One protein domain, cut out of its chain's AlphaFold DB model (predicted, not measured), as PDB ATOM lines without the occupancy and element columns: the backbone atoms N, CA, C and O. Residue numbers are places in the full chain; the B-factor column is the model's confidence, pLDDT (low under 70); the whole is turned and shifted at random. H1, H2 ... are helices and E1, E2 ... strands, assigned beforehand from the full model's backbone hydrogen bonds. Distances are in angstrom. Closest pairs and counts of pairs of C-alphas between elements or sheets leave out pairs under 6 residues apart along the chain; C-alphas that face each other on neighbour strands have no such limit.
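This is residues 6 to 63 of the 74 residues of the protein "4Fe-4S ferredoxin-type domain-containing protein" of Sutterella sp (UniProt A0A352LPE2). This is a loose, winding chain with a small two-stranded hairpin, E1 and E2, at one end of its longest axis and the helix H4 at the other, where residues 55 to 63 stick out. One-turn helix H1 lies near the hairpin, the short helices H2 and H3 lie between the two ends, and no helix touches another. The printed part has 58 residues with four named helices and two named strands, in the order H1, E1, E2, H2, H3, H4; the sheet has the order E1 - E2 and is antiparallel. The class is mixed, helices and strands, though only 26 residues are in named elements, under half. The whole is loose, with a radius of gyration of the C-alphas of 14.7 A and spans of 38 by 26 by 22 A.

Find C-alpha 16 at (-12.736, 4.984, -11.124); from there E1 runs through residues 16 to 18, 6.7 A long. E2 is residues 23 to 25, 6.6 A long. Go back to C-alpha 6 at (-11.002, 3.019, -20.144) for H1, residues 6 to 9. Beyond the strands look for H2 at residues 31 to 34 and H3 at residues 41 to 45. H4, residues 56 to 62, covers 9.8 A and ends at C-alpha 62, at (18.099, 7.074, -6.800).

Start at the hairpin of E1 and E2, antiparallel neighbours with 141 degrees between their directions. C-alphas 17 and 24 face each other at 4.3 A; N 16 and O 25, and N 18 and O 23, are within hydrogen-bond range, each pair at 2.8 A. The closest C-alphas of H1 and E1 are those of Ile 7 and Ser 16, 7.1 A apart. H1 and E2 are only just apart, at 8.3 A. H2 and H3 are close but not clearly touching; their closest C-alphas, those of Arg 33 and Ala 41, are 7.8 A apart. H3 and H4 are apart, and so are H2 and H4. In H3 and H4 every O i to N i+4 pair is within hydrogen-bond range, while H1 and H2 are too short for such a pair.

Look to Lys 20 and Ala 61 for the two C-alphas farthest apart, 43.1 A. Residues 18 to 23, 45 to 50 and 55 to 63 stand free. The printed part has no cut and no long link; the links E1 to E2 and E2 to H2 are tight. The mean pLDDT of the printed part is 90.6, and no printed residue is under 70 in this predicted model.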
ATOM      1  N   CYS A   6     -12.301   2.663 -20.725       88.00
ATOM      2  CA  CYS A   6     -11.002   3.019 -20.144       88.00
ATOM      3  C   CYS A   6     -10.671   2.268 -18.841       88.00
ATOM      4  O   CYS A   6      -9.497   2.118 -18.513       88.00
ATOM      5  N   ILE A   7     -11.681   1.793 -18.107       87.50
ATOM      6  CA  ILE A   7     -11.495   1.010 -16.876       87.50
ATOM      7  C   ILE A   7     -11.093  -0.424 -17.227       87.50
ATOM      8  O   ILE A   7     -10.235  -0.994 -16.561       87.50
ATOM      9  N   ALA A   8     -11.685  -0.979 -18.289       85.75
ATOM     10  CA  ALA A   8     -11.429  -2.343 -18.741       85.75
ATOM     11  C   ALA A   8     -10.033  -2.517 -19.361       85.75
ATOM     12  O   ALA A   8      -9.410  -3.553 -19.178       85.75
ATOM     13  N   VAL A   9      -9.533  -1.505 -20.079       89.25
ATOM     14  CA  VAL A   9      -8.237  -1.580 -20.782       89.25
ATOM     15  C   VAL A   9      -7.042  -1.303 -19.860       89.25
ATOM     16  O   VAL A   9      -5.916  -1.664 -20.183       89.25
ATOM     17  N   CYS A  10      -7.248  -0.640 -18.718       87.06
ATOM     18  CA  CYS A  10      -6.148  -0.302 -17.818       87.06
ATOM     19  C   CYS A  10      -5.723  -1.531 -16.992       87.06
ATOM     20  O   CYS A  10      -6.502  -1.953 -16.136       87.06
ATOM     21  N   PRO A  11      -4.486  -2.047 -17.140       85.94
ATOM     22  CA  PRO A  11      -4.041  -3.252 -16.430       85.94
ATOM     23  C   PRO A  11      -3.949  -3.045 -14.910       85.94
ATOM     24  O   PRO A  11      -4.096  -3.981 -14.134       85.94
ATOM     25  N   TRP A  12      -3.773  -1.799 -14.458       84.44
ATOM     26  CA  TRP A  12      -3.707  -1.457 -13.032       84.44
ATOM     27  C   TRP A  12      -5.049  -1.036 -12.422       84.44
ATOM     28  O   TRP A  12      -5.060  -0.603 -11.263       84.44
ATOM     29  N   HIS A  13      -6.141  -1.067 -13.198       85.31
ATOM     30  CA  HIS A  13      -7.496  -0.679 -12.782       85.31
ATOM     31  C   HIS A  13      -7.572   0.657 -12.017       85.31
ATOM     32  O   HIS A  13      -8.292   0.804 -11.033       85.31
ATOM     33  N   LYS A  14      -6.792   1.653 -12.451       89.50
ATOM     34  CA  LYS A  14      -6.692   2.958 -11.774       89.50
ATOM     35  C   LYS A  14      -7.865   3.917 -12.034       89.50
ATOM     36  O   LYS A  14      -8.187   4.685 -11.128       89.50
ATOM     37  N   PRO A  15      -8.505   3.946 -13.222       90.88
ATOM     38  CA  PRO A  15      -9.655   4.818 -13.438       90.88
ATOM     39  C   PRO A  15     -10.881   4.335 -12.649       90.88
ATOM     40  O   PRO A  15     -11.244   3.165 -12.710       90.88
ATOM     41  N   SER A  16     -11.544   5.248 -11.940       88.56
ATOM     42  CA  SER A  16     -12.736   4.984 -11.124       88.56
ATOM     43  C   SER A  16     -13.956   5.714 -11.681       88.56
ATOM     44  O   SER A  16     -13.876   6.884 -12.052       88.56
ATOM     45  N   PHE A  17     -15.101   5.034 -11.755       90.31
ATOM     46  CA  PHE A  17     -16.342   5.606 -12.283       90.31
ATOM     47  C   PHE A  17     -17.179   6.244 -11.171       90.31
ATOM     48  O   PHE A  17     -17.474   5.584 -10.180       90.31
ATOM     49  N   ALA A  18     -17.618   7.488 -11.368       88.69
ATOM     50  CA  ALA A  18     -18.571   8.179 -10.508       88.69
ATOM     51  C   ALA A  18     -19.993   8.056 -11.097       88.69
ATOM     52  O   ALA A  18     -20.308   8.746 -12.075       88.69
ATOM     53  N   PRO A  19     -20.885   7.220 -10.522       86.06
ATOM     54  CA  PRO A  19     -22.203   6.953 -11.104       86.06
ATOM     55  C   PRO A  19     -23.111   8.179 -11.164       86.06
ATOM     56  O   PRO A  19     -23.877   8.321 -12.109       86.06
ATOM     57  N   LYS A  20     -22.996   9.076 -10.176       88.69
ATOM     58  CA  LYS A  20     -23.828  10.284 -10.067       88.69
ATOM     59  C   LYS A  20     -23.574  11.287 -11.193       88.69
ATOM     60  O   LYS A  20     -24.484  11.990 -11.605       88.69
ATOM     61  N   GLU A  21     -22.344  11.344 -11.693       85.81
ATOM     62  CA  GLU A  21     -21.915  12.327 -12.696       85.81
ATOM     63  C   GLU A  21     -21.745  11.705 -14.086       85.81
ATOM     64  O   GLU A  21     -21.533  12.417 -15.066       85.81
ATOM     65  N   GLY A  22     -21.802  10.371 -14.184       87.56
ATOM     66  CA  GLY A  22     -21.577   9.643 -15.431       87.56
ATOM     67  C   GLY A  22     -20.162   9.826 -15.993       87.56
ATOM     68  O   GLY A  22     -19.960   9.707 -17.204       87.56
ATOM     69  N   LYS A  23     -19.189  10.145 -15.130       88.00
ATOM     70  CA  LYS A  23     -17.799  10.458 -15.486       88.00
ATOM     71  C   LYS A  23     -16.835   9.485 -14.817       88.00
ATOM     72  O   LYS A  23     -17.109   8.952 -13.746       88.00
ATOM     73  N   THR A  24     -15.694   9.270 -15.461       90.88
ATOM     74  CA  THR A  24     -14.582   8.499 -14.897       90.88
ATOM     75  C   THR A  24     -13.494   9.462 -14.453       90.88
ATOM     76  O   THR A  24     -13.114  10.355 -15.208       90.88
ATOM     77  N   TYR A  25     -12.970   9.244 -13.254       89.94
ATOM     78  CA  TYR A  25     -11.889  10.014 -12.662       89.94
ATOM     79  C   TYR A  25     -10.655   9.133 -12.474       89.94
ATOM     80  O   TYR A  25     -10.749   7.930 -12.235       89.94
ATOM     81  N   LYS A  26      -9.478   9.735 -12.597       90.44
ATOM     82  CA  LYS A  26      -8.189   9.118 -12.276       90.44
ATOM     83  C   LYS A  26      -7.282  10.188 -11.682       90.44
ATOM     84  O   LYS A  26      -7.565  11.374 -11.833       90.44
ATOM     85  N   CYS A  27      -6.172   9.770 -11.078       92.94
ATOM     86  CA  CYS A  27      -5.116  10.699 -10.688       92.94
ATOM     87  C   CYS A  27      -4.648  11.517 -11.911       92.94
ATOM     88  O   CYS A  27      -4.341  10.969 -12.979       92.94
ATOM     89  N   ASP A  28      -4.623  12.834 -11.745       91.94
ATOM     90  CA  ASP A  28      -4.145  13.834 -12.704       91.94
ATOM     91  C   ASP A  28      -2.729  14.324 -12.360       91.94
ATOM     92  O   ASP A  28      -2.266  15.320 -12.905       91.94
ATOM     93  N   PHE A  29      -2.063  13.646 -11.420       92.44
ATOM     94  CA  PHE A  29      -0.772  14.038 -10.863       92.44
ATOM     95  C   PHE A  29      -0.776  15.456 -10.266       92.44
ATOM     96  O   PHE A  29       0.234  16.149 -10.264       92.44
ATOM     97  N   CYS A  30      -1.919  15.889  -9.714       94.69
ATOM     98  CA  CYS A  30      -2.082  17.218  -9.128       94.69
ATOM     99  C   CYS A  30      -1.712  18.350 -10.104       94.69
ATOM    100  O   CYS A  30      -1.074  19.322  -9.693       94.69
ATOM    101  N   ALA A  31      -2.125  18.257 -11.373       93.00
ATOM    102  CA  ALA A  31      -1.770  19.215 -12.425       93.00
ATOM    103  C   ALA A  31      -1.991  20.683 -12.003       93.00
ATOM    104  O   ALA A  31      -1.137  21.540 -12.224       93.00
ATOM    105  N   GLY A  32      -3.095  20.970 -11.303       93.75
ATOM    106  CA  GLY A  32      -3.388  22.318 -10.801       93.75
ATOM    107  C   GLY A  32      -2.460  22.816  -9.682       93.75
ATOM    108  O   GLY A  32      -2.289  24.025  -9.530       93.75
ATOM    109  N   ARG A  33      -1.857  21.919  -8.889       93.50
ATOM    110  CA  ARG A  33      -0.856  22.283  -7.865       93.50
ATOM    111  C   ARG A  33       0.515  22.475  -8.496       93.50
ATOM    112  O   ARG A  33       1.173  23.467  -8.195       93.50
ATOM    113  N   LEU A  34       0.885  21.589  -9.419       92.50
ATOM    114  CA  LEU A  34       2.143  21.682 -10.156       92.50
ATOM    115  C   LEU A  34       2.237  22.984 -10.957       92.50
ATOM    116  O   LEU A  34       3.267  23.645 -10.920       92.50
ATOM    117  N   ALA A  35       1.136  23.422 -11.576       93.69
ATOM    118  CA  ALA A  35       1.073  24.709 -12.272       93.69
ATOM    119  C   ALA A  35       1.351  25.926 -11.363       93.69
ATOM    120  O   ALA A  35       1.720  26.989 -11.853       93.69
ATOM    121  N   LYS A  36       1.181  25.783 -10.043       94.81
ATOM    122  CA  LYS A  36       1.461  26.821  -9.036       94.81
ATOM    123  C   LYS A  36       2.827  26.646  -8.361       94.81
ATOM    124  O   LYS A  36       3.097  27.326  -7.378       94.81
ATOM    125  N   GLY A  37       3.651  25.705  -8.827       91.31
ATOM    126  CA  GLY A  37       4.926  25.359  -8.194       91.31
ATOM    127  C   GLY A  37       4.777  24.656  -6.841       91.31
ATOM    128  O   GLY A  37       5.733  24.591  -6.075       91.31
ATOM    129  N   LEU A  38       3.585  24.141  -6.521       91.81
ATOM    130  CA  LEU A  38       3.348  23.395  -5.288       91.81
ATOM    131  C   LEU A  38       3.534  21.893  -5.527       91.81
ATOM    132  O   LEU A  38       3.092  21.382  -6.562       91.81
ATOM    133  N   PRO A  39       4.083  21.152  -4.548       91.62
ATOM    134  CA  PRO A  39       4.211  19.708  -4.657       91.62
ATOM    135  C   PRO A  39       2.834  19.018  -4.719       91.62
ATOM    136  O   PRO A  39       1.826  19.567  -4.227       91.62
ATOM    137  N   PRO A  40       2.774  17.793  -5.282       95.06
ATOM    138  CA  PRO A  40       1.575  16.966  -5.256       95.06
ATOM    139  C   PRO A  40       1.033  16.805  -3.835       95.06
ATOM    140  O   PRO A  40       1.789  16.708  -2.868       95.06
ATOM    141  N   ALA A  41      -0.291  16.764  -3.700       94.75
ATOM    142  CA  ALA A  41      -0.936  16.746  -2.388       94.75
ATOM    143  C   ALA A  41      -0.546  15.514  -1.554       94.75
ATOM    144  O   ALA A  41      -0.297  15.642  -0.362       94.75
ATOM    145  N   CYS A  42      -0.445  14.339  -2.183       94.62
ATOM    146  CA  CYS A  42      -0.041  13.102  -1.512       94.62
ATOM    147  C   CYS A  42       1.403  13.148  -0.992       94.62
ATOM    148  O   CYS A  42       1.666  12.647   0.097       94.62
ATOM    149  N   VAL A  43       2.314  13.783  -1.733       93.75
ATOM    150  CA  VAL A  43       3.713  13.958  -1.320       93.75
ATOM    151  C   VAL A  43       3.797  14.932  -0.155       93.75
ATOM    152  O   VAL A  43       4.400  14.624   0.864       93.75
ATOM    153  N   ALA A  44       3.123  16.078  -0.270       91.25
ATOM    154  CA  ALA A  44       3.101  17.090   0.783       91.25
ATOM    155  C   ALA A  44       2.480  16.574   2.094       91.25
ATOM    156  O   ALA A  44       2.858  17.020   3.170       91.25
ATOM    157  N   ALA A  45       1.520  15.651   2.004       94.06
ATOM    158  CA  ALA A  45       0.865  15.056   3.165       94.06
ATOM    159  C   ALA A  45       1.692  13.946   3.840       94.06
ATOM    160  O   ALA A  45       1.395  13.568   4.973       94.06
ATOM    161  N   CYS A  46       2.698  13.384   3.166       93.56
ATOM    162  CA  CYS A  46       3.455  12.256   3.692       93.56
ATOM    163  C   CYS A  46       4.500  12.717   4.721       93.56
ATOM    164  O   CYS A  46       5.619  13.071   4.364       93.56
ATOM    165  N   ALA A  47       4.159  12.658   6.012       90.81
ATOM    166  CA  ALA A  47       5.063  13.054   7.100       90.81
ATOM    167  C   ALA A  47       6.358  12.220   7.170       90.81
ATOM    168  O   ALA A  47       7.399  12.725   7.573       90.81
ATOM    169  N   ASN A  48       6.295  10.952   6.748       91.12
ATOM    170  CA  ASN A  48       7.426  10.021   6.811       91.12
ATOM    171  C   ASN A  48       8.326  10.068   5.564       91.12
ATOM    172  O   ASN A  48       9.310   9.338   5.513       91.12
ATOM    173  N   GLY A  49       7.973  10.849   4.535       85.69
ATOM    174  CA  GLY A  49       8.745  10.907   3.289       85.69
ATOM    175  C   GLY A  49       8.727   9.614   2.465       85.69
ATOM    176  O   GLY A  49       9.636   9.371   1.684       85.69
ATOM    177  N   ALA A  50       7.703   8.769   2.621       90.06
ATOM    178  CA  ALA A  50       7.590   7.510   1.878       90.06
ATOM    179  C   ALA A  50       7.231   7.704   0.392       90.06
ATOM    180  O   ALA A  50       7.401   6.789  -0.409       90.06
ATOM    181  N   ILE A  51       6.689   8.870   0.031       91.25
ATOM    182  CA  ILE A  51       6.307   9.213  -1.340       91.25
ATOM    183  C   ILE A  51       7.199  10.360  -1.796       91.25
ATOM    184  O   ILE A  51       7.158  11.441  -1.212       91.25
ATOM    185  N   GLU A  52       7.953  10.136  -2.867       90.75
ATOM    186  CA  GLU A  52       8.814  11.141  -3.483       90.75
ATOM    187  C   GLU A  52       8.312  11.515  -4.885       90.75
ATOM    188  O   GLU A  52       7.626  10.733  -5.547       90.75
ATOM    189  N   TYR A  53       8.636  12.728  -5.336       92.12
ATOM    190  CA  TYR A  53       8.353  13.195  -6.693       92.12
ATOM    191  C   TYR A  53       9.572  13.903  -7.273       92.12
ATOM    192  O   TYR A  53      10.338  14.529  -6.544       92.12
ATOM    193  N   GLY A  54       9.725  13.824  -8.588       90.62
ATOM    194  CA  GLY A  54      10.841  14.415  -9.310       90.62
ATOM    195  C   GLY A  54      10.802  14.014 -10.777       90.62
ATOM    196  O   GLY A  54       9.820  13.421 -11.240       90.62
ATOM    197  N   LEU A  55      11.869  14.336 -11.504       91.56
ATOM    198  CA  LEU A  55      12.060  13.811 -12.849       91.56
ATOM    199  C   LEU A  55      12.303  12.304 -12.775       91.56
ATOM    200  O   LEU A  55      12.927  11.797 -11.844       91.56
ATOM    201  N   ILE A  56      11.801  11.579 -13.773       88.94
ATOM    202  CA  ILE A  56      11.915  10.118 -13.797       88.94
ATOM    203  C   ILE A  56      13.378   9.654 -13.824       88.94
ATOM    204  O   ILE A  56      13.700   8.619 -13.254       88.94
ATOM    205  N   GLU A  57      14.268  10.437 -14.435       91.19
ATOM    206  CA  GLU A  57      15.706  10.161 -14.512       91.19
ATOM    207  C   GLU A  57      16.354  10.192 -13.123       91.19
ATOM    208  O   GLU A  57      17.032   9.238 -12.741       91.19
ATOM    209  N   ASP A  58      16.055  11.224 -12.329       92.62
ATOM    210  CA  ASP A  58      16.547  11.360 -10.955       92.62
ATOM    211  C   ASP A  58      16.023  10.229 -10.060       92.62
ATOM    212  O   ASP A  58      16.759   9.652  -9.258       92.62
ATOM    213  N   LEU A  59      14.744   9.873 -10.225       90.81
ATOM    214  CA  LEU A  59      14.114   8.796  -9.463       90.81
ATOM    215  C   LEU A  59      14.708   7.427  -9.817       90.81
ATOM    216  O   LEU A  59      14.956   6.629  -8.917       90.81
ATOM    217  N   ARG A  60      14.989   7.164 -11.097       90.00
ATOM    218  CA  ARG A  60      15.654   5.929 -11.546       90.00
ATOM    219  C   ARG A  60      17.096   5.843 -11.051       90.00
ATOM    220  O   ARG A  60      17.527   4.771 -10.637       90.00
ATOM    221  N   ALA A  61      17.825   6.960 -11.046       92.06
ATOM    222  CA  ALA A  61      19.181   7.016 -10.505       92.06
ATOM    223  C   ALA A  61      19.207   6.746  -8.991       92.06
ATOM    224  O   ALA A  61      20.090   6.044  -8.499       92.06
ATOM    225  N   LYS A  62      18.222   7.273  -8.251       90.56
ATOM    226  CA  LYS A  62      18.099   7.074  -6.800       90.56
ATOM    227  C   LYS A  62      17.579   5.679  -6.426       90.56
ATOM    228  O   LYS A  62      18.010   5.123  -5.417       90.56
ATOM    229  N   TYR A  63      16.682   5.108  -7.231       89.81
ATOM    230  CA  TYR A  63      16.051   3.806  -6.996       89.81
ATOM    231  C   TYR A  63      16.243   2.856  -8.190       89.81
ATOM    232  O   TYR A  63      15.292   2.582  -8.923       89.81
TER     233      TYR A  63